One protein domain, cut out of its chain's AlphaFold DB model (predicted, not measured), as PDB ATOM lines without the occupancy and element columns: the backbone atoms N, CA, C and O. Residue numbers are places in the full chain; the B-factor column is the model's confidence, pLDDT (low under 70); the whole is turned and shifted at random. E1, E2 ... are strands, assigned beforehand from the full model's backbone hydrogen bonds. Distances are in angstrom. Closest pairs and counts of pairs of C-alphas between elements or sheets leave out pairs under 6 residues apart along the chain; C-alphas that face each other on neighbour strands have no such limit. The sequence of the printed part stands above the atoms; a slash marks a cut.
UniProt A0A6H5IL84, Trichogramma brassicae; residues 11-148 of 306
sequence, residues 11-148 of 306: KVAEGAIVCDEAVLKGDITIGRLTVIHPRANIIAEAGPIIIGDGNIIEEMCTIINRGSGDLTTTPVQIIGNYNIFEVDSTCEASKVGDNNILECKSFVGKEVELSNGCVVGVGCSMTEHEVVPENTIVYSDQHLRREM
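AT A GLANCE: This is residues 11 to 148 of the 306 residues of a protein of Trichogramma brassicae (UniProt A0A6H5IL84). With little regular structure in named elements, the printed part is a chain wound in stacked turns, a three-sided solenoid; residues 67 to 74 stick out at one corner, and hairpin E7 and E8 caps one end. Its 138 residues hold no named helix and eight strands, E1 to E8 in order, 28 residues, all strand. Sheets E1-E3-E5 and E2-E4-E6 are parallel, E7-E8 antiparallel. It is compact, radius of gyration of the C-alphas 13.9 A, spanning 38 by 33 by 21 A.

IN THESE COORDINATES: E1, residues 23 to 25, begins at C-alpha 23 (180.578, 160.024, 216.971). Then come E2, 28 to 30; E3, 41 to 44; E4, 49 to 51; E5, 62 to 65, 10.0 A long; E6, 77 to 79; E7, 136 to 139; and E8, 144 to 147, 10.0 A long, ending at C-alpha 147 (189.482, 140.488, 245.157).

HOW THE PARTS SIT: Within hydrogen-bond range are N 42 and O 23 of E3 and E1, 2.8 A; N 63 and O 41 of E5 and E3, 2.8 A; N 51 and O 29 of E4 and E2, 2.8 A; N 79 and O 50 of E6 and E4, 2.8 A; and N 137 and O 146 of E7 and E8, 2.9 A. Short parallel pairings include residues 101 to 102 with 119 to 120.

THE WHOLE: The farthest C-alphas, Glu 14 and Gln 142, are 41.2 A apart. The printed part has no cut. Links E5 to E6 and E6 to E7 are long. Residues 67 to 74 and 140 to 148 have pLDDT under 70.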
ATOM      1  N   LYS A  11     187.085 169.566 223.453       91.31
ATOM      2  CA  LYS A  11     188.454 169.921 223.834       91.31
ATOM      3  C   LYS A  11     189.327 168.689 223.700       91.31
ATOM      4  O   LYS A  11     189.173 167.748 224.472       91.31
ATOM      5  N   VAL A  12     190.238 168.700 222.737       89.81
ATOM      6  CA  VAL A  12     191.183 167.604 222.506       89.81
ATOM      7  C   VAL A  12     192.563 168.052 222.959       89.81
ATOM      8  O   VAL A  12     193.035 169.107 222.538       89.81
ATOM      9  N   ALA A  13     193.192 167.288 223.847       89.56
ATOM     10  CA  ALA A  13     194.558 167.555 224.266       89.56
ATOM     11  C   ALA A  13     195.578 167.089 223.210       89.56
ATOM     12  O   ALA A  13     195.330 166.168 222.433       89.56
ATOM     13  N   GLU A  14     196.755 167.716 223.205       84.25
ATOM     14  CA  GLU A  14     197.850 167.358 222.297       84.25
ATOM     15  C   GLU A  14     198.267 165.886 222.461       84.25
ATOM     16  O   GLU A  14     198.455 165.393 223.576       84.25
ATOM     17  N   GLY A  15     198.421 165.183 221.337       79.31
ATOM     18  CA  GLY A  15     198.802 163.768 221.309       79.31
ATOM     19  C   GLY A  15     197.654 162.779 221.530       79.31
ATOM     20  O   GLY A  15     197.920 161.583 221.613       79.31
ATOM     21  N   ALA A  16     196.403 163.237 221.641       82.38
ATOM     22  CA  ALA A  16     195.240 162.357 221.542       82.38
ATOM     23  C   ALA A  16     194.948 162.011 220.072       82.38
ATOM     24  O   ALA A  16     195.052 162.865 219.191       82.38
ATOM     25  N   ILE A  17     194.568 160.763 219.819       81.19
ATOM     26  CA  ILE A  17     194.237 160.235 218.495       81.19
ATOM     27  C   ILE A  17     192.735 159.976 218.463       81.19
ATOM     28  O   ILE A  17     192.219 159.170 219.238       81.19
ATOM     29  N   VAL A  18     192.033 160.655 217.560       83.00
ATOM     30  CA  VAL A  18     190.586 160.517 217.379       83.00
ATOM     31  C   VAL A  18     190.310 160.157 215.927       83.00
ATOM     32  O   VAL A  18     190.704 160.895 215.028       83.00
ATOM     33  N   CYS A  19     189.645 159.026 215.691       83.31
ATOM     34  CA  CYS A  19     189.218 158.636 214.349       83.31
ATOM     35  C   CYS A  19     188.012 159.459 213.865       83.31
ATOM     36  O   CYS A  19     187.101 159.740 214.639       83.31
ATOM     37  N   ASP A  20     187.970 159.763 212.565       81.19
ATOM     38  CA  ASP A  20     186.896 160.548 211.926       81.19
ATOM     39  C   ASP A  20     185.512 159.872 212.017       81.19
ATOM     40  O   ASP A  20     184.489 160.526 212.193       81.19
ATOM     41  N   GLU A  21     185.471 158.535 212.001       82.31
ATOM     42  CA  GLU A  21     184.225 157.771 212.158       82.31
ATOM     43  C   GLU A  21     183.667 157.765 213.596       82.31
ATOM     44  O   GLU A  21     182.613 157.172 213.843       82.31
ATOM     45  N   ALA A  22     184.374 158.342 214.573       85.56
ATOM     46  CA  ALA A  22     183.893 158.405 215.947       85.56
ATOM     47  C   ALA A  22     182.805 159.478 216.093       85.56
ATOM     48  O   ALA A  22     182.947 160.628 215.678       85.56
ATOM     49  N   VAL A  23     181.700 159.117 216.741       89.94
ATOM     50  CA  VAL A  23     180.578 160.024 216.971       89.94
ATOM     51  C   VAL A  23     180.769 160.714 218.314       89.94
ATOM     52  O   VAL A  23     180.496 160.136 219.364       89.94
ATOM     53  N   LEU A  24     181.201 161.971 218.277       91.12
ATOM     54  CA  LEU A  24     181.379 162.815 219.459       91.12
ATOM     55  C   LEU A  24     180.258 163.856 219.527       91.12
ATOM     56  O   LEU A  24     180.087 164.658 218.609       91.12
ATOM     57  N   LYS A  25     179.467 163.849 220.603       89.94
ATOM     58  CA  LYS A  25     178.337 164.775 220.783       89.94
ATOM     59  C   LYS A  25     178.351 165.411 222.168       89.94
ATOM     60  O   LYS A  25     178.425 164.707 223.167       89.94
ATOM     61  N   GLY A  26     178.180 166.732 222.211       88.44
ATOM     62  CA  GLY A  26     178.078 167.517 223.445       88.44
ATOM     63  C   GLY A  26     179.419 168.064 223.939       88.44
ATOM     64  O   GLY A  26     180.326 168.302 223.142       88.44
ATOM     65  N   ASP A  27     179.509 168.322 225.243       90.12
ATOM     66  CA  ASP A  27     180.692 168.905 225.882       90.12
ATOM     67  C   ASP A  27     181.645 167.792 226.334       90.12
ATOM     68  O   ASP A  27     181.382 167.097 227.318       90.12
ATOM     69  N   ILE A  28     182.744 167.606 225.601       92.50
ATOM     70  CA  ILE A  28     183.683 166.496 225.799       92.50
ATOM     71  C   ILE A  28     185.096 167.055 225.943       92.50
ATOM     72  O   ILE A  28     185.546 167.869 225.139       92.50
ATOM     73  N   THR A  29     185.812 166.597 226.965       92.88
ATOM     74  CA  THR A  29     187.241 166.869 227.148       92.88
ATOM     75  C   THR A  29     188.013 165.563 227.050       92.88
ATOM     76  O   THR A  29     187.728 164.635 227.800       92.88
ATOM     77  N   ILE A  30     188.966 165.495 226.125       93.06
ATOM     78  CA  ILE A  30     189.807 164.327 225.860       93.06
ATOM     79  C   ILE A  30     191.223 164.623 226.352       93.06
ATOM     80  O   ILE A  30     191.841 165.592 225.902       93.06
ATOM     81  N   GLY A  31     191.725 163.791 227.264       90.75
ATOM     82  CA  GLY A  31     193.094 163.851 227.768       90.75
ATOM     83  C   GLY A  31     194.144 163.406 226.749       90.75
ATOM     84  O   GLY A  31     193.840 162.837 225.698       90.75
ATOM     85  N   ARG A  32     195.410 163.680 227.058       85.56
ATOM     86  CA  ARG A  32     196.566 163.394 226.197       85.56
ATOM     87  C   ARG A  32     196.747 161.896 226.020       85.56
ATOM     88  O   ARG A  32     196.409 161.124 226.911       85.56
ATOM     89  N   LEU A  33     197.340 161.484 224.899       84.62
ATOM     90  CA  LEU A  33     197.645 160.074 224.603       84.62
ATOM     91  C   LEU A  33     196.414 159.149 224.600       84.62
ATOM     92  O   LEU A  33     196.568 157.931 224.599       84.62
ATOM     93  N   THR A  34     195.205 159.711 224.608       83.25
ATOM     94  CA  THR A  34     193.972 158.937 224.497       83.25
ATOM     95  C   THR A  34     193.763 158.531 223.048       83.25
ATOM     96  O   THR A  34     193.913 159.359 222.151       83.25
ATOM     97  N   VAL A  35     193.405 157.272 222.819       83.19
ATOM     98  CA  VAL A  35     193.165 156.715 221.485       83.19
ATOM     99  C   VAL A  35     191.702 156.318 221.364       83.19
ATOM    100  O   VAL A  35     191.208 155.515 222.154       83.19
ATOM    101  N   ILE A  36     191.014 156.866 220.364       86.38
ATOM    102  CA  ILE A  36     189.612 156.572 220.063       86.38
ATOM    103  C   ILE A  36     189.532 155.895 218.702       86.38
ATOM    104  O   ILE A  36     189.869 156.497 217.684       86.38
ATOM    105  N   HIS A  37     189.060 154.653 218.696       79.00
ATOM    106  CA  HIS A  37     188.854 153.861 217.489       79.00
ATOM    107  C   HIS A  37     187.621 154.314 216.680       79.00
ATOM    108  O   HIS A  37     186.732 154.996 217.205       79.00
ATOM    109  N   PRO A  38     187.519 153.898 215.402       84.19
ATOM    110  CA  PRO A  38     186.343 154.139 214.565       84.19
ATOM    111  C   PRO A  38     185.050 153.626 215.213       84.19
ATOM    112  O   PRO A  38     185.068 152.645 215.956       84.19
ATOM    113  N   ARG A  39     183.909 154.262 214.913       85.81
ATOM    114  CA  ARG A  39     182.565 153.888 215.411       85.81
ATOM    115  C   ARG A  39     182.378 153.924 216.930       85.81
ATOM    116  O   ARG A  39     181.359 153.438 217.424       85.81
ATOM    117  N   ALA A  40     183.327 154.478 217.677       88.00
ATOM    118  CA  ALA A  40     183.101 154.809 219.075       88.00
ATOM    119  C   ALA A  40     182.035 155.912 219.177       88.00
ATOM    120  O   ALA A  40     182.036 156.864 218.397       88.00
ATOM    121  N   ASN A  41     181.128 155.789 220.142       93.06
ATOM    122  CA  ASN A  41     180.058 156.745 220.392       93.06
ATOM    123  C   ASN A  41     180.271 157.381 221.764       93.06
ATOM    124  O   ASN A  41     180.144 156.705 222.781       93.06
ATOM    125  N   ILE A  42     180.562 158.679 221.804       92.88
ATOM    126  CA  ILE A  42     180.719 159.444 223.045       92.88
ATOM    127  C   ILE A  42     179.673 160.552 223.045       92.88
ATOM    128  O   ILE A  42     179.724 161.484 222.239       92.88
ATOM    129  N   ILE A  43     178.683 160.425 223.927       90.88
ATOM    130  CA  ILE A  43     177.480 161.257 223.928       90.88
ATOM    131  C   ILE A  43     177.295 161.892 225.308       90.88
ATOM    132  O   ILE A  43     176.832 161.265 226.262       90.88
ATOM    133  N   ALA A  44     177.618 163.177 225.389       89.44
ATOM    134  CA  ALA A  44     177.374 164.035 226.537       89.44
ATOM    135  C   ALA A  44     175.979 164.678 226.419       89.44
ATOM    136  O   ALA A  44     175.838 165.799 225.927       89.44
ATOM    137  N   GLU A  45     174.928 163.953 226.822       83.81
ATOM    138  CA  GLU A  45     173.540 164.436 226.725       83.81
ATOM    139  C   GLU A  45     173.165 165.363 227.891       83.81
ATOM    140  O   GLU A  45     172.671 166.475 227.682       83.81
ATOM    141  N   ALA A  46     173.417 164.931 229.130       81.94
ATOM    142  CA  ALA A  46     172.991 165.673 230.319       81.94
ATOM    143  C   ALA A  46     174.066 166.584 230.919       81.94
ATOM    144  O   ALA A  46     173.755 167.677 231.405       81.94
ATOM    145  N   GLY A  47     175.325 166.160 230.865       84.31
ATOM    146  CA  GLY A  47     176.453 166.882 231.437       84.31
ATOM    147  C   GLY A  47     177.761 166.577 230.710       84.31
ATOM    148  O   GLY A  47     177.798 165.678 229.866       84.31
ATOM    149  N   PRO A  48     178.827 167.332 231.019       90.00
ATOM    150  CA  PRO A  48     180.107 167.185 230.348       90.00
ATOM    151  C   PRO A  48     180.746 165.823 230.644       90.00
ATOM    152  O   PRO A  48     180.607 165.292 231.750       90.00
ATOM    153  N   ILE A  49     181.461 165.288 229.652       92.44
ATOM    154  CA  ILE A  49     182.286 164.082 229.781       92.44
ATOM    155  C   ILE A  49     183.750 164.511 229.814       92.44
ATOM    156  O   ILE A  49     184.235 165.187 228.904       92.44
ATOM    157  N   ILE A  50     184.456 164.118 230.870       93.06
ATOM    158  CA  ILE A  50     185.883 164.379 231.047       93.06
ATOM    159  C   ILE A  50     186.603 163.039 231.000       93.06
ATOM    160  O   ILE A  50     186.390 162.188 231.858       93.06
ATOM    161  N   ILE A  51     187.447 162.871 229.988       93.62
ATOM    162  CA  ILE A  51     188.283 161.694 229.784       93.62
ATOM    163  C   ILE A  51     189.711 162.068 230.167       93.62
ATOM    164  O   ILE A  51     190.243 163.049 229.647       93.62
ATOM    165  N   GLY A  52     190.308 161.303 231.080       92.81
ATOM    166  CA  GLY A  52     191.697 161.468 231.498       92.81
ATOM    167  C   GLY A  52     192.710 161.104 230.411       92.81
ATOM    168  O   GLY A  52     192.373 160.922 229.237       92.81
ATOM    169  N   ASP A  53     193.966 160.975 230.815       88.44
ATOM    170  CA  ASP A  53     195.086 160.723 229.911       88.44
ATOM    171  C   ASP A  53     195.302 159.219 229.665       88.44
ATOM    172  O   ASP A  53     195.051 158.378 230.530       88.44
ATOM    173  N   GLY A  54     195.801 158.870 228.476       80.25
ATOM    174  CA  GLY A  54     196.230 157.510 228.135       80.25
ATOM    175  C   GLY A  54     195.105 156.477 228.064       80.25
ATOM    176  O   GLY A  54     195.371 155.286 228.210       80.25
ATOM    177  N   ASN A  55     193.855 156.908 227.880       87.94
ATOM    178  CA  ASN A  55     192.723 155.993 227.760       87.94
ATOM    179  C   ASN A  55     192.666 155.361 226.361       87.94
ATOM    180  O   ASN A  55     193.011 155.992 225.363       87.94
ATOM    181  N   ILE A  56     192.184 154.125 226.269       85.81
ATOM    182  CA  ILE A  56     191.994 153.424 224.995       85.81
ATOM    183  C   ILE A  56     190.516 153.090 224.849       85.81
ATOM    184  O   ILE A  56     189.966 152.348 225.661       85.81
ATOM    185  N   ILE A  57     189.883 153.629 223.811       88.38
ATOM    186  CA  ILE A  57     188.476 153.401 223.484       88.38
ATOM    187  C   ILE A  57     188.411 152.633 222.169       88.38
ATOM    188  O   ILE A  57     188.747 153.179 221.118       88.38
ATOM    189  N   GLU A  58     188.002 151.366 222.226       84.62
ATOM    190  CA  GLU A  58     187.910 150.500 221.049       84.62
ATOM    191  C   GLU A  58     186.609 150.696 220.237       84.62
ATOM    192  O   GLU A  58     185.732 151.496 220.569       84.62
ATOM    193  N   GLU A  59     186.511 149.982 219.107       82.94
ATOM    194  CA  GLU A  59     185.391 150.069 218.159       82.94
ATOM    195  C   GLU A  59     184.049 149.739 218.830       82.94
ATOM    196  O   GLU A  59     183.960 148.844 219.673       82.94
ATOM    197  N   MET A  60     182.976 150.425 218.419       85.12
ATOM    198  CA  MET A  60     181.605 150.205 218.916       85.12
ATOM    199  C   MET A  60     181.419 150.522 220.415       85.12
ATOM    200  O   MET A  60     180.325 150.347 220.950       85.12
ATOM    201  N   CYS A  61     182.454 151.006 221.110       91.06
ATOM    202  CA  CYS A  61     182.326 151.437 222.497       91.06
ATOM    203  C   CYS A  61     181.345 152.610 222.596       91.06
ATOM    204  O   CYS A  61     181.371 153.534 221.782       91.06
ATOM    205  N   THR A  62     180.485 152.575 223.608       93.12
ATOM    206  CA  THR A  62     179.426 153.558 223.811       93.12
ATOM    207  C   THR A  62     179.542 154.172 225.202       93.12
ATOM    208  O   THR A  62     179.249 153.533 226.208       93.12
ATOM    209  N   ILE A  63     179.976 155.428 225.265       93.31
ATOM    210  CA  ILE A  63     180.088 156.215 226.494       93.31
ATOM    211  C   ILE A  63     178.970 157.249 226.476       93.31
ATOM    212  O   ILE A  63     178.955 158.138 225.620       93.31
ATOM    213  N   ILE A  64     178.010 157.123 227.387       90.62
ATOM    214  CA  ILE A  64     176.833 157.993 227.408       90.62
ATOM    215  C   ILE A  64     176.598 158.509 228.815       90.62
ATOM    216  O   ILE A  64     176.309 157.745 229.733       90.62
ATOM    217  N   ASN A  65     176.585 159.831 228.948       87.56
ATOM    218  CA  ASN A  65     176.125 160.477 230.162       87.56
ATOM    219  C   ASN A  65     174.612 160.722 230.081       87.56
ATOM    220  O   ASN A  65     174.162 161.792 229.643       87.56
ATOM    221  N   ARG A  66     173.820 159.719 230.484       77.81
ATOM    222  CA  ARG A  66     172.358 159.845 230.559       77.81
ATOM    223  C   ARG A  66     171.966 160.725 231.745       77.81
ATOM    224  O   ARG A  66     172.389 160.513 232.886       77.81
ATOM    225  N   GLY A  67     171.101 161.704 231.499       65.19
ATOM    226  CA  GLY A  67     170.536 162.533 232.564       65.19
ATOM    227  C   GLY A  67     169.727 161.686 233.535       65.19
ATOM    228  O   GLY A  67     168.943 160.843 233.116       65.19
ATOM    229  N   SER A  68     169.922 161.888 234.837       60.00
ATOM    230  CA  SER A  68     168.919 161.459 235.813       60.00
ATOM    231  C   SER A  68     167.867 162.552 235.766       60.00
ATOM    232  O   SER A  68     168.212 163.726 235.651       60.00
ATOM    233  N   GLY A  69     166.592 162.183 235.816       54.19
ATOM    234  CA  GLY A  69     165.484 163.146 235.783       54.19
ATOM    235  C   GLY A  69     165.494 164.168 236.931       54.19
ATOM    236  O   GLY A  69     164.655 165.066 236.938       54.19
ATOM    237  N   ASP A  70     166.442 164.069 237.864       56.31
ATOM    238  CA  ASP A  70     166.602 164.963 239.001       56.31
ATOM    239  C   ASP A  70     167.417 166.206 238.620       56.31
ATOM    240  O   ASP A  70     168.646 166.218 238.558       56.31
ATOM    241  N   LEU A  71     166.671 167.281 238.376       53.94
ATOM    242  CA  LEU A  71     167.076 168.609 237.897       53.94
ATOM    243  C   LEU A  71     168.045 169.395 238.810       53.94
ATOM    244  O   LEU A  71     168.277 170.577 238.562       53.94
ATOM    245  N   THR A  72     168.585 168.801 239.876       55.34
ATOM    246  CA  THR A  72     169.325 169.532 240.922       55.34
ATOM    247  C   THR A  72     170.841 169.426 240.809       55.34
ATOM    248  O   THR A  72     171.540 170.321 241.280       55.34
ATOM    249  N   THR A  73     171.366 168.386 240.156       58.38
ATOM    250  CA  THR A  73     172.815 168.171 240.048       58.38
ATOM    251  C   THR A  73     173.143 167.768 238.623       58.38
ATOM    252  O   THR A  73     172.680 166.733 238.159       58.38
ATOM    253  N   THR A  74     173.915 168.578 237.899       61.25
ATOM    254  CA  THR A  74     174.410 168.195 236.570       61.25
ATOM    255  C   THR A  74     175.364 167.012 236.737       61.25
ATOM    256  O   THR A  74     176.444 167.222 237.298       61.25
ATOM    257  N   PRO A  75     175.008 165.788 236.299       71.06
ATOM    258  CA  PRO A  75     175.900 164.649 236.444       71.06
ATOM    259  C   PRO A  75     177.099 164.888 235.529       71.06
ATOM    260  O   PRO A  75     176.947 164.988 234.312       71.06
ATOM    261  N   VAL A  76     178.282 165.066 236.108       83.81
ATOM    262  CA  VAL A  76     179.533 165.116 235.349       83.81
ATOM    263  C   VAL A  76     180.046 163.692 235.267       83.81
ATOM    264  O   VAL A  76     180.188 163.044 236.301       83.81
ATOM    265  N   GLN A  77     180.316 163.219 234.054       89.19
ATOM    266  CA  GLN A  77     180.941 161.919 233.860       89.19
ATOM    267  C   GLN A  77     182.457 162.103 233.846       89.19
ATOM    268  O   GLN A  77     182.990 162.812 232.989       89.19
ATOM    269  N   ILE A  78     183.138 161.488 234.811       91.31
ATOM    270  CA  ILE A  78     184.593 161.568 234.959       91.31
ATOM    271  C   ILE A  78     185.182 160.184 234.730       91.31
ATOM    272  O   ILE A  78     184.859 159.243 235.454       91.31
ATOM    273  N   ILE A  79     186.065 160.087 233.745       93.62
ATOM    274  CA  ILE A  79     186.870 158.905 233.458       93.62
ATOM    275  C   ILE A  79     188.316 159.247 233.805       93.62
ATOM    276  O   ILE A  79     188.843 160.249 233.321       93.62
ATOM    277  N   GLY A  80     188.938 158.432 234.656       92.69
ATOM    278  CA  GLY A  80     190.333 158.582 235.062       92.69
ATOM    279  C   GLY A  80     191.326 158.281 233.940       92.69
ATOM    280  O   GLY A  80     191.016 158.375 232.751       92.69
ATOM    281  N   ASN A  81     192.543 157.924 234.322       89.31
ATOM    282  CA  ASN A  81     193.669 157.719 233.421       89.31
ATOM    283  C   ASN A  81     193.903 156.234 233.140       89.31
ATOM    284  O   ASN A  81     193.650 155.377 233.991       89.31
ATOM    285  N   TYR A  82     194.453 155.944 231.960       85.75
ATOM    286  CA  TYR A  82     194.886 154.602 231.559       85.75
ATOM    287  C   TYR A  82     193.790 153.527 231.639       85.75
ATOM    288  O   TYR A  82     194.069 152.363 231.925       85.75
ATOM    289  N   ASN A  83     192.532 153.895 231.390       89.06
ATOM    290  CA  ASN A  83     191.443 152.932 231.283       89.06
ATOM    291  C   ASN A  83     191.361 152.347 229.870       89.06
ATOM    292  O   ASN A  83     191.629 153.025 228.874       89.06
ATOM    293  N   ILE A  84     190.941 151.088 229.786       86.25
ATOM    294  CA  ILE A  84     190.768 150.358 228.534       86.25
ATOM    295  C   ILE A  84     189.297 149.980 228.389       86.25
ATOM    296  O   ILE A  84     188.756 149.241 229.210       86.25
ATOM    297  N   PHE A  85     188.671 150.461 227.320       89.81
ATOM    298  CA  PHE A  85     187.322 150.100 226.906       89.81
ATOM    299  C   PHE A  85     187.414 149.194 225.683       89.81
ATOM    300  O   PHE A  85     187.761 149.657 224.596       89.81
ATOM    301  N   GLU A  86     187.129 147.904 225.853       85.88
ATOM    302  CA  GLU A  86     187.126 146.947 224.745       85.88
ATOM    303  C   GLU A  86     185.882 147.092 223.847       85.88
ATOM    304  O   GLU A  86     184.934 147.832 224.138       85.88
ATOM    305  N   VAL A  87     185.889 146.348 222.737       83.69
ATOM    306  CA  VAL A  87     184.838 146.343 221.711       83.69
ATOM    307  C   VAL A  87     183.434 146.148 222.297       83.69
ATOM    308  O   VAL A  87     183.184 145.207 223.059       83.69
ATOM    309  N   ASP A  88     182.487 146.986 221.856       86.75
ATOM    310  CA  ASP A  88     181.053 146.888 222.200       86.75
ATOM    311  C   ASP A  88     180.767 147.051 223.710       86.75
ATOM    312  O   ASP A  88     179.734 146.610 224.212       86.75
ATOM    313  N   SER A  89     181.692 147.654 224.464       89.31
ATOM    314  CA  SER A  89     181.459 148.019 225.863       89.31
ATOM    315  C   SER A  89     180.573 149.265 225.967       89.31
ATOM    316  O   SER A  89     180.616 150.167 225.128       89.31
ATOM    317  N   THR A  90     179.727 149.307 226.994       92.25
ATOM    318  CA  THR A  90     178.847 150.445 227.278       92.25
ATOM    319  C   THR A  90     179.137 150.986 228.669       92.25
ATOM    320  O   THR A  90     179.033 150.257 229.654       92.25
ATOM    321  N   CYS A  91     179.482 152.269 228.756       92.44
ATOM    322  CA  CYS A  91     179.812 152.937 230.007       92.44
ATOM    323  C   CYS A  91     178.907 154.151 230.238       92.44
ATOM    324  O   CYS A  91     179.019 155.182 229.570       92.44
ATOM    325  N   GLU A  92     178.028 154.022 231.224       90.88
ATOM    326  CA  GLU A  92     177.139 155.085 231.703       90.88
ATOM    327  C   GLU A  92     177.520 155.566 233.109       90.88
ATOM    328  O   GLU A  92     176.895 156.489 233.627       90.88
ATOM    329  N   ALA A  93     178.541 154.951 233.719       87.69
ATOM    330  CA  ALA A  93     179.031 155.272 235.055       87.69
ATOM    331  C   ALA A  93     179.366 156.755 235.194       87.69
ATOM    332  O   ALA A  93     180.064 157.331 234.357       87.69
ATOM    333  N   SER A  94     178.927 157.349 236.302       85.56
ATOM    334  CA  SER A  94     179.218 158.753 236.611       85.56
ATOM    335  C   SER A  94     180.704 158.964 236.919       85.56
ATOM    336  O   SER A  94     181.277 160.004 236.591       85.56
ATOM    337  N   LYS A  95     181.348 157.964 237.530       88.88
ATOM    338  CA  LYS A  95     182.748 158.031 237.939       88.88
ATOM    339  C   LYS A  95     183.467 156.716 237.661       88.88
ATOM    340  O   LYS A  95     183.051 155.657 238.132       88.88
ATOM    341  N   VAL A  96     184.568 156.815 236.927       92.19
ATOM    342  CA  VAL A  96     185.510 155.730 236.656       92.19
ATOM    343  C   VAL A  96     186.895 156.187 237.100       92.19
ATOM    344  O   VAL A  96     187.332 157.266 236.701       92.19
ATOM    345  N   GLY A  97     187.563 155.405 237.948       91.19
ATOM    346  CA  GLY A  97     188.917 155.697 238.420       91.19
ATOM    347  C   GLY A  97     190.004 155.408 237.382       91.19
ATOM    348  O   GLY A  97     189.777 155.509 236.176       91.19
ATOM    349  N   ASP A  98     191.194 155.057 237.863       90.12
ATOM    350  CA  ASP A  98     192.391 154.834 237.051       90.12
ATOM    351  C   ASP A  98     192.673 153.337 236.815       90.12
ATOM    352  O   ASP A  98     192.437 152.491 237.685       90.12
ATOM    353  N   ASN A  99     193.278 153.014 235.667       85.31
ATOM    354  CA  ASN A  99     193.726 151.663 235.291       85.31
ATOM    355  C   ASN A  99     192.620 150.592 235.285       85.31
ATOM    356  O   ASN A  99     192.871 149.434 235.627       85.31
ATOM    357  N   ASN A 100     191.390 150.956 234.929       87.94
ATOM    358  CA  ASN A 100     190.296 149.999 234.809       87.94
ATOM    359  C   ASN A 100     190.252 149.365 233.421       87.94
ATOM    360  O   ASN A 100     190.568 149.998 232.412       87.94
ATOM    361  N   ILE A 101     189.799 148.117 233.369       84.31
ATOM    362  CA  ILE A 101     189.626 147.367 232.127       84.31
ATOM    363  C   ILE A 101     188.165 146.943 232.026       84.31
ATOM    364  O   ILE A 101     187.677 146.156 232.838       84.31
ATOM    365  N   LEU A 102     187.468 147.463 231.020       87.50
ATOM    366  CA  LEU A 102     186.133 147.020 230.642       87.50
ATOM    367  C   LEU A 102     186.255 146.059 229.468       87.50
ATOM    368  O   LEU A 102     186.577 146.475 228.356       87.50
ATOM    369  N   GLU A 103     186.004 144.775 229.715       84.12
ATOM    370  CA  GLU A 103     186.070 143.763 228.666       84.12
ATOM    371  C   GLU A 103     184.906 143.888 227.662       84.12
ATOM    372  O   GLU A 103     183.924 144.611 227.863       84.12
ATOM    373  N   CYS A 104     185.007 143.135 226.566       83.56
ATOM    374  CA  CYS A 104     184.031 143.095 225.482       83.56
ATOM    375  C   CYS A 104     182.585 142.944 225.990       83.56
ATOM    376  O   CYS A 104     182.282 142.043 226.781       83.56
ATOM    377  N   LYS A 105     181.657 143.750 225.457       83.25
ATOM    378  CA  LYS A 105     180.214 143.691 225.787       83.25
ATOM    379  C   LYS A 105     179.870 143.902 227.261       83.25
ATOM    380  O   LYS A 105     178.771 143.543 227.686       83.25
ATOM    381  N   SER A 106     180.799 144.420 228.057       86.06
ATOM    382  CA  SER A 106     180.485 144.835 229.418       86.06
ATOM    383  C   SER A 106     179.541 146.038 229.391       86.06
ATOM    384  O   SER A 106     179.613 146.899 228.513       86.06
ATOM    385  N   PHE A 107     178.627 146.080 230.351       89.88
ATOM    386  CA  PHE A 107     177.709 147.187 230.556       89.88
ATOM    387  C   PHE A 107     177.916 147.721 231.967       89.88
ATOM    388  O   PHE A 107     177.750 146.988 232.939       89.88
ATOM    389  N   VAL A 108     178.270 148.995 232.086       90.75
ATOM    390  CA  VAL A 108     178.416 149.679 233.370       90.75
ATOM    391  C   VAL A 108     177.351 150.757 233.453       90.75
ATOM    392  O   VAL A 108     177.350 151.706 232.672       90.75
ATOM    393  N   GLY A 109     176.430 150.583 234.388       89.12
ATOM    394  CA  GLY A 109     175.305 151.468 234.628       89.12
ATOM    395  C   GLY A 109     175.709 152.749 235.344       89.12
ATOM    396  O   GLY A 109     176.780 152.867 235.935       89.12
ATOM    397  N   LYS A 110     174.799 153.718 235.309       85.94
ATOM    398  CA  LYS A 110     175.014 155.063 235.844       85.94
ATOM    399  C   LYS A 110     175.293 155.134 237.345       85.94
ATOM    400  O   LYS A 110     176.048 156.001 237.786       85.94
ATOM    401  N   GLU A 111     174.646 154.254 238.098       83.44
ATOM    402  CA  GLU A 111     174.710 154.195 239.561       83.44
ATOM    403  C   GLU A 111     175.952 153.450 240.072       83.44
ATOM    404  O   GLU A 111     176.175 153.373 241.276       83.44
ATOM    405  N   VAL A 112     176.766 152.910 239.160       86.75
ATOM    406  CA  VAL A 112     178.008 152.220 239.494       86.75
ATOM    407  C   VAL A 112     179.149 153.226 239.512       86.75
ATOM    408  O   VAL A 112     179.352 153.977 238.554       86.75
ATOM    409  N   GLU A 113     179.938 153.193 240.580       89.69
ATOM    410  CA  GLU A 113     181.218 153.892 240.641       89.69
ATOM    411  C   GLU A 113     182.354 152.872 240.582       89.69
ATOM    412  O   GLU A 113     182.465 151.987 241.437       89.69
ATOM    413  N   LEU A 114     183.206 152.996 239.565       90.19
ATOM    414  CA  LEU A 114     184.414 152.186 239.448       90.19
ATOM    415  C   LEU A 114     185.563 152.904 240.145       90.19
ATOM    416  O   LEU A 114     185.817 154.084 239.891       90.19
ATOM    417  N   SER A 115     186.258 152.183 241.016       90.31
ATOM    418  CA  SER A 115     187.467 152.675 241.669       90.31
ATOM    419  C   SER A 115     188.694 152.445 240.775       90.31
ATOM    420  O   SER A 115     188.642 152.749 239.585       90.31
ATOM    421  N   ASN A 116     189.809 151.976 241.335       87.75
ATOM    422  CA  ASN A 116     191.086 151.844 240.643       87.75
ATOM    423  C   ASN A 116     191.455 150.372 240.436       87.75
ATOM    424  O   ASN A 116     191.310 149.552 241.349       87.75
ATOM    425  N   GLY A 117     191.986 150.044 239.257       79.50
ATOM    426  CA  GLY A 117     192.454 148.691 238.942       79.50
ATOM    427  C   GLY A 117     191.339 147.643 238.872       79.50
ATOM    428  O   GLY A 117     191.591 146.462 239.115       79.50
ATOM    429  N   CYS A 118     190.096 148.052 238.610       85.44
ATOM    430  CA  CYS A 118     188.978 147.129 238.461       85.44
ATOM    431  C   CYS A 118     188.973 146.505 237.061       85.44
ATOM    432  O   CYS A 118     189.241 147.168 236.058       85.44
ATOM    433  N   VAL A 119     188.596 145.230 236.988       83.44
ATOM    434  CA  VAL A 119     188.400 144.518 235.718       83.44
ATOM    435  C   VAL A 119     186.957 144.041 235.646       83.44
ATOM    436  O   VAL A 119     186.517 143.264 236.495       83.44
ATOM    437  N   VAL A 120     186.215 144.503 234.643       83.94
ATOM    438  CA  VAL A 120     184.832 144.082 234.391       83.94
ATOM    439  C   VAL A 120     184.834 143.042 233.285       83.94
ATOM    440  O   VAL A 120     185.252 143.323 232.167       83.94
ATOM    441  N   GLY A 121     184.355 141.848 233.614       77.88
ATOM    442  CA  GLY A 121     184.391 140.684 232.741       77.88
ATOM    443  C   GLY A 121     183.504 140.789 231.494       77.88
ATOM    444  O   GLY A 121     182.529 141.547 231.462       77.88
ATOM    445  N   VAL A 122     183.793 139.961 230.482       79.94
ATOM    446  CA  VAL A 122     183.044 139.894 229.212       79.94
ATOM    447  C   VAL A 122     181.550 139.703 229.468       79.94
ATOM    448  O   VAL A 122     181.135 138.734 230.108       79.94
ATOM    449  N   GLY A 123     180.726 140.581 228.895       75.06
ATOM    450  CA  GLY A 123     179.267 140.471 228.971       75.06
ATOM    451  C   GLY A 123     178.678 140.676 230.372       75.06
ATOM    452  O   GLY A 123     177.516 140.334 230.583       75.06
ATOM    453  N   CYS A 124     179.459 141.180 231.331       81.62
ATOM    454  CA  CYS A 124     178.962 141.530 232.656       81.62
ATOM    455  C   CYS A 124     178.145 142.826 232.580       81.62
ATOM    456  O   CYS A 124     178.643 143.828 232.066       81.62
ATOM    457  N   SER A 125     176.921 142.830 233.116       83.31
ATOM    458  CA  SER A 125     176.121 144.050 233.272       83.31
ATOM    459  C   SER A 125     176.066 144.465 234.732       83.31
ATOM    460  O   SER A 125     175.503 143.744 235.546       83.31
ATOM    461  N   MET A 126     176.622 145.622 235.068       83.62
ATOM    462  CA  MET A 126     176.556 146.226 236.394       83.62
ATOM    463  C   MET A 126     175.501 147.325 236.380       83.62
ATOM    464  O   MET A 126     175.741 148.395 235.842       83.62
ATOM    465  N   THR A 127     174.315 147.058 236.915       82.19
ATOM    466  CA  THR A 127     173.211 148.038 236.976       82.19
ATOM    467  C   THR A 127     172.888 148.488 238.392       82.19
ATOM    468  O   THR A 127     172.143 149.444 238.556       82.19
ATOM    469  N   GLU A 128     173.393 147.779 239.400       77.12
ATOM    470  CA  GLU A 128     173.093 148.054 240.802       77.12
ATOM    471  C   GLU A 128     173.890 149.260 241.308       77.12
ATOM    472  O   GLU A 128     175.033 149.470 240.898       77.12
ATOM    473  N   HIS A 129     173.293 150.038 242.215       78.62
ATOM    474  CA  HIS A 129     173.969 151.144 242.887       78.62
ATOM    475  C   HIS A 129     175.063 150.613 243.812       78.62
ATOM    476  O   HIS A 129     174.839 150.332 244.995       78.62
ATOM    477  N   GLU A 130     176.266 150.475 243.273       80.12
ATOM    478  CA  GLU A 130     177.380 149.894 243.993       80.12
ATOM    479  C   GLU A 130     178.702 150.568 243.637       80.12
ATOM    480  O   GLU A 130     179.024 150.817 242.475       80.12
ATOM    481  N   VAL A 131     179.502 150.815 244.672       85.75
ATOM    482  CA  VAL A 131     180.890 151.241 244.517       85.75
ATOM    483  C   VAL A 131     181.750 149.986 244.437       85.75
ATOM    484  O   VAL A 131     181.796 149.189 245.377       85.75
ATOM    485  N   VAL A 132     182.417 149.783 243.304       85.25
ATOM    486  CA  VAL A 132     183.317 148.643 243.115       85.25
ATOM    487  C   VAL A 132     184.619 148.926 243.859       85.25
ATOM    488  O   VAL A 132     185.248 149.947 243.579       85.25
ATOM    489  N   PRO A 133     185.050 148.061 244.793       84.31
ATOM    490  CA  PRO A 133     186.298 148.267 245.513       84.31
ATOM    491  C   PRO A 133     187.516 148.093 244.600       84.31
ATOM    492  O   PRO A 133     187.455 147.412 243.572       84.31
ATOM    493  N   GLU A 134     188.633 148.705 244.988       86.06
ATOM    494  CA  GLU A 134     189.862 148.700 244.189       86.06
ATOM    495  C   GLU A 134     190.384 147.276 243.971       86.06
ATOM    496  O   GLU A 134     190.206 146.401 244.822       86.06
ATOM    497  N   ASN A 135     191.055 147.042 242.841       77.94
ATOM    498  CA  ASN A 135     191.633 145.741 242.471       77.94
ATOM    499  C   ASN A 135     190.614 144.584 242.471       77.94
ATOM    500  O   ASN A 135     190.948 143.429 242.756       77.94
ATOM    501  N   THR A 136     189.353 144.888 242.167       75.69
ATOM    502  CA  THR A 136     188.294 143.882 242.078       75.69
ATOM    503  C   THR A 136     188.090 143.451 240.641       75.69
ATOM    504  O   THR A 136     187.907 144.275 239.745       75.69
ATOM    505  N   ILE A 137     188.056 142.138 240.436       78.44
ATOM    506  CA  ILE A 137     187.616 141.539 239.183       78.44
ATOM    507  C   ILE A 137     186.152 141.152 239.363       78.44
ATOM    508  O   ILE A 137     185.819 140.294 240.189       78.44
ATOM    509  N   VAL A 138     185.280 141.788 238.590       79.19
ATOM    510  CA  VAL A 138     183.859 141.454 238.520       79.19
ATOM    511  C   VAL A 138     183.673 140.529 237.333       79.19
ATOM    512  O   VAL A 138     183.905 140.915 236.192       79.19
ATOM    513  N   TYR A 139     183.266 139.294 237.587       70.25
ATOM    514  CA  TYR A 139     182.998 138.319 236.537       70.25
ATOM    515  C   TYR A 139     181.658 137.649 236.819       70.25
ATOM    516  O   TYR A 139     181.276 137.482 237.975       70.25
ATOM    517  N   SER A 140     180.976 137.209 235.760       56.75
ATOM    518  CA  SER A 140     179.635 136.601 235.769       56.75
ATOM    519  C   SER A 140     178.446 137.564 235.909       56.75
ATOM    520  O   SER A 140     178.504 138.593 236.566       56.75
ATOM    521  N   ASP A 141     177.325 137.127 235.333       55.47
ATOM    522  CA  ASP A 141     175.970 137.708 235.406       55.47
ATOM    523  C   ASP A 141     175.399 137.751 236.844       55.47
ATOM    524  O   ASP A 141     174.346 138.314 237.101       55.47
ATOM    525  N   GLN A 142     176.078 137.105 237.798       51.22
ATOM    526  CA  GLN A 142     175.679 137.030 239.207       51.22
ATOM    527  C   GLN A 142     176.490 137.981 240.101       51.22
ATOM    528  O   GLN A 142     176.469 137.823 241.319       51.22
ATOM    529  N   HIS A 143     177.237 138.924 239.513       56.25
ATOM    530  CA  HIS A 143     178.079 139.880 240.243       56.25
ATOM    531  C   HIS A 143     179.089 139.215 241.195       56.25
ATOM    532  O   HIS A 143     179.423 139.765 242.244       56.25
ATOM    533  N   LEU A 144     179.597 138.021 240.854       55.50
ATOM    534  CA  LEU A 144     180.648 137.408 241.661       55.50
ATOM    535  C   LEU A 144     181.926 138.241 241.564       55.50
ATOM    536  O   LEU A 144     182.460 138.518 240.489       55.50
ATOM    537  N   ARG A 145     182.426 138.617 242.736       58.53
ATOM    538  CA  ARG A 145     183.637 139.411 242.896       58.53
ATOM    539  C   ARG A 145     184.770 138.514 243.340       58.53
ATOM    540  O   ARG A 145     184.630 137.740 244.289       58.53
ATOM    541  N   ARG A 146     185.915 138.649 242.681       55.34
ATOM    542  CA  ARG A 146     187.190 138.207 243.240       55.34
ATOM    543  C   ARG A 146     188.030 139.433 243.511       55.34
ATOM    544  O   ARG A 146     188.337 140.196 242.602       55.34
ATOM    545  N   GLU A 147     188.407 139.585 244.771       54.59
ATOM    546  CA  GLU A 147     189.482 140.488 245.157       54.59
ATOM    547  C   GLU A 147     190.791 139.921 244.609       54.59
ATOM    548  O   GLU A 147     191.176 138.786 244.918       54.59
ATOM    549  N   MET A 148     191.467 140.700 243.770       46.56
ATOM    550  CA  MET A 148     192.790 140.353 243.284       46.56
ATOM    551  C   MET A 148     193.781 140.579 244.429       46.56
ATOM    552  O   MET A 148     194.020 141.706 244.853       46.56
TER     553      MET A 148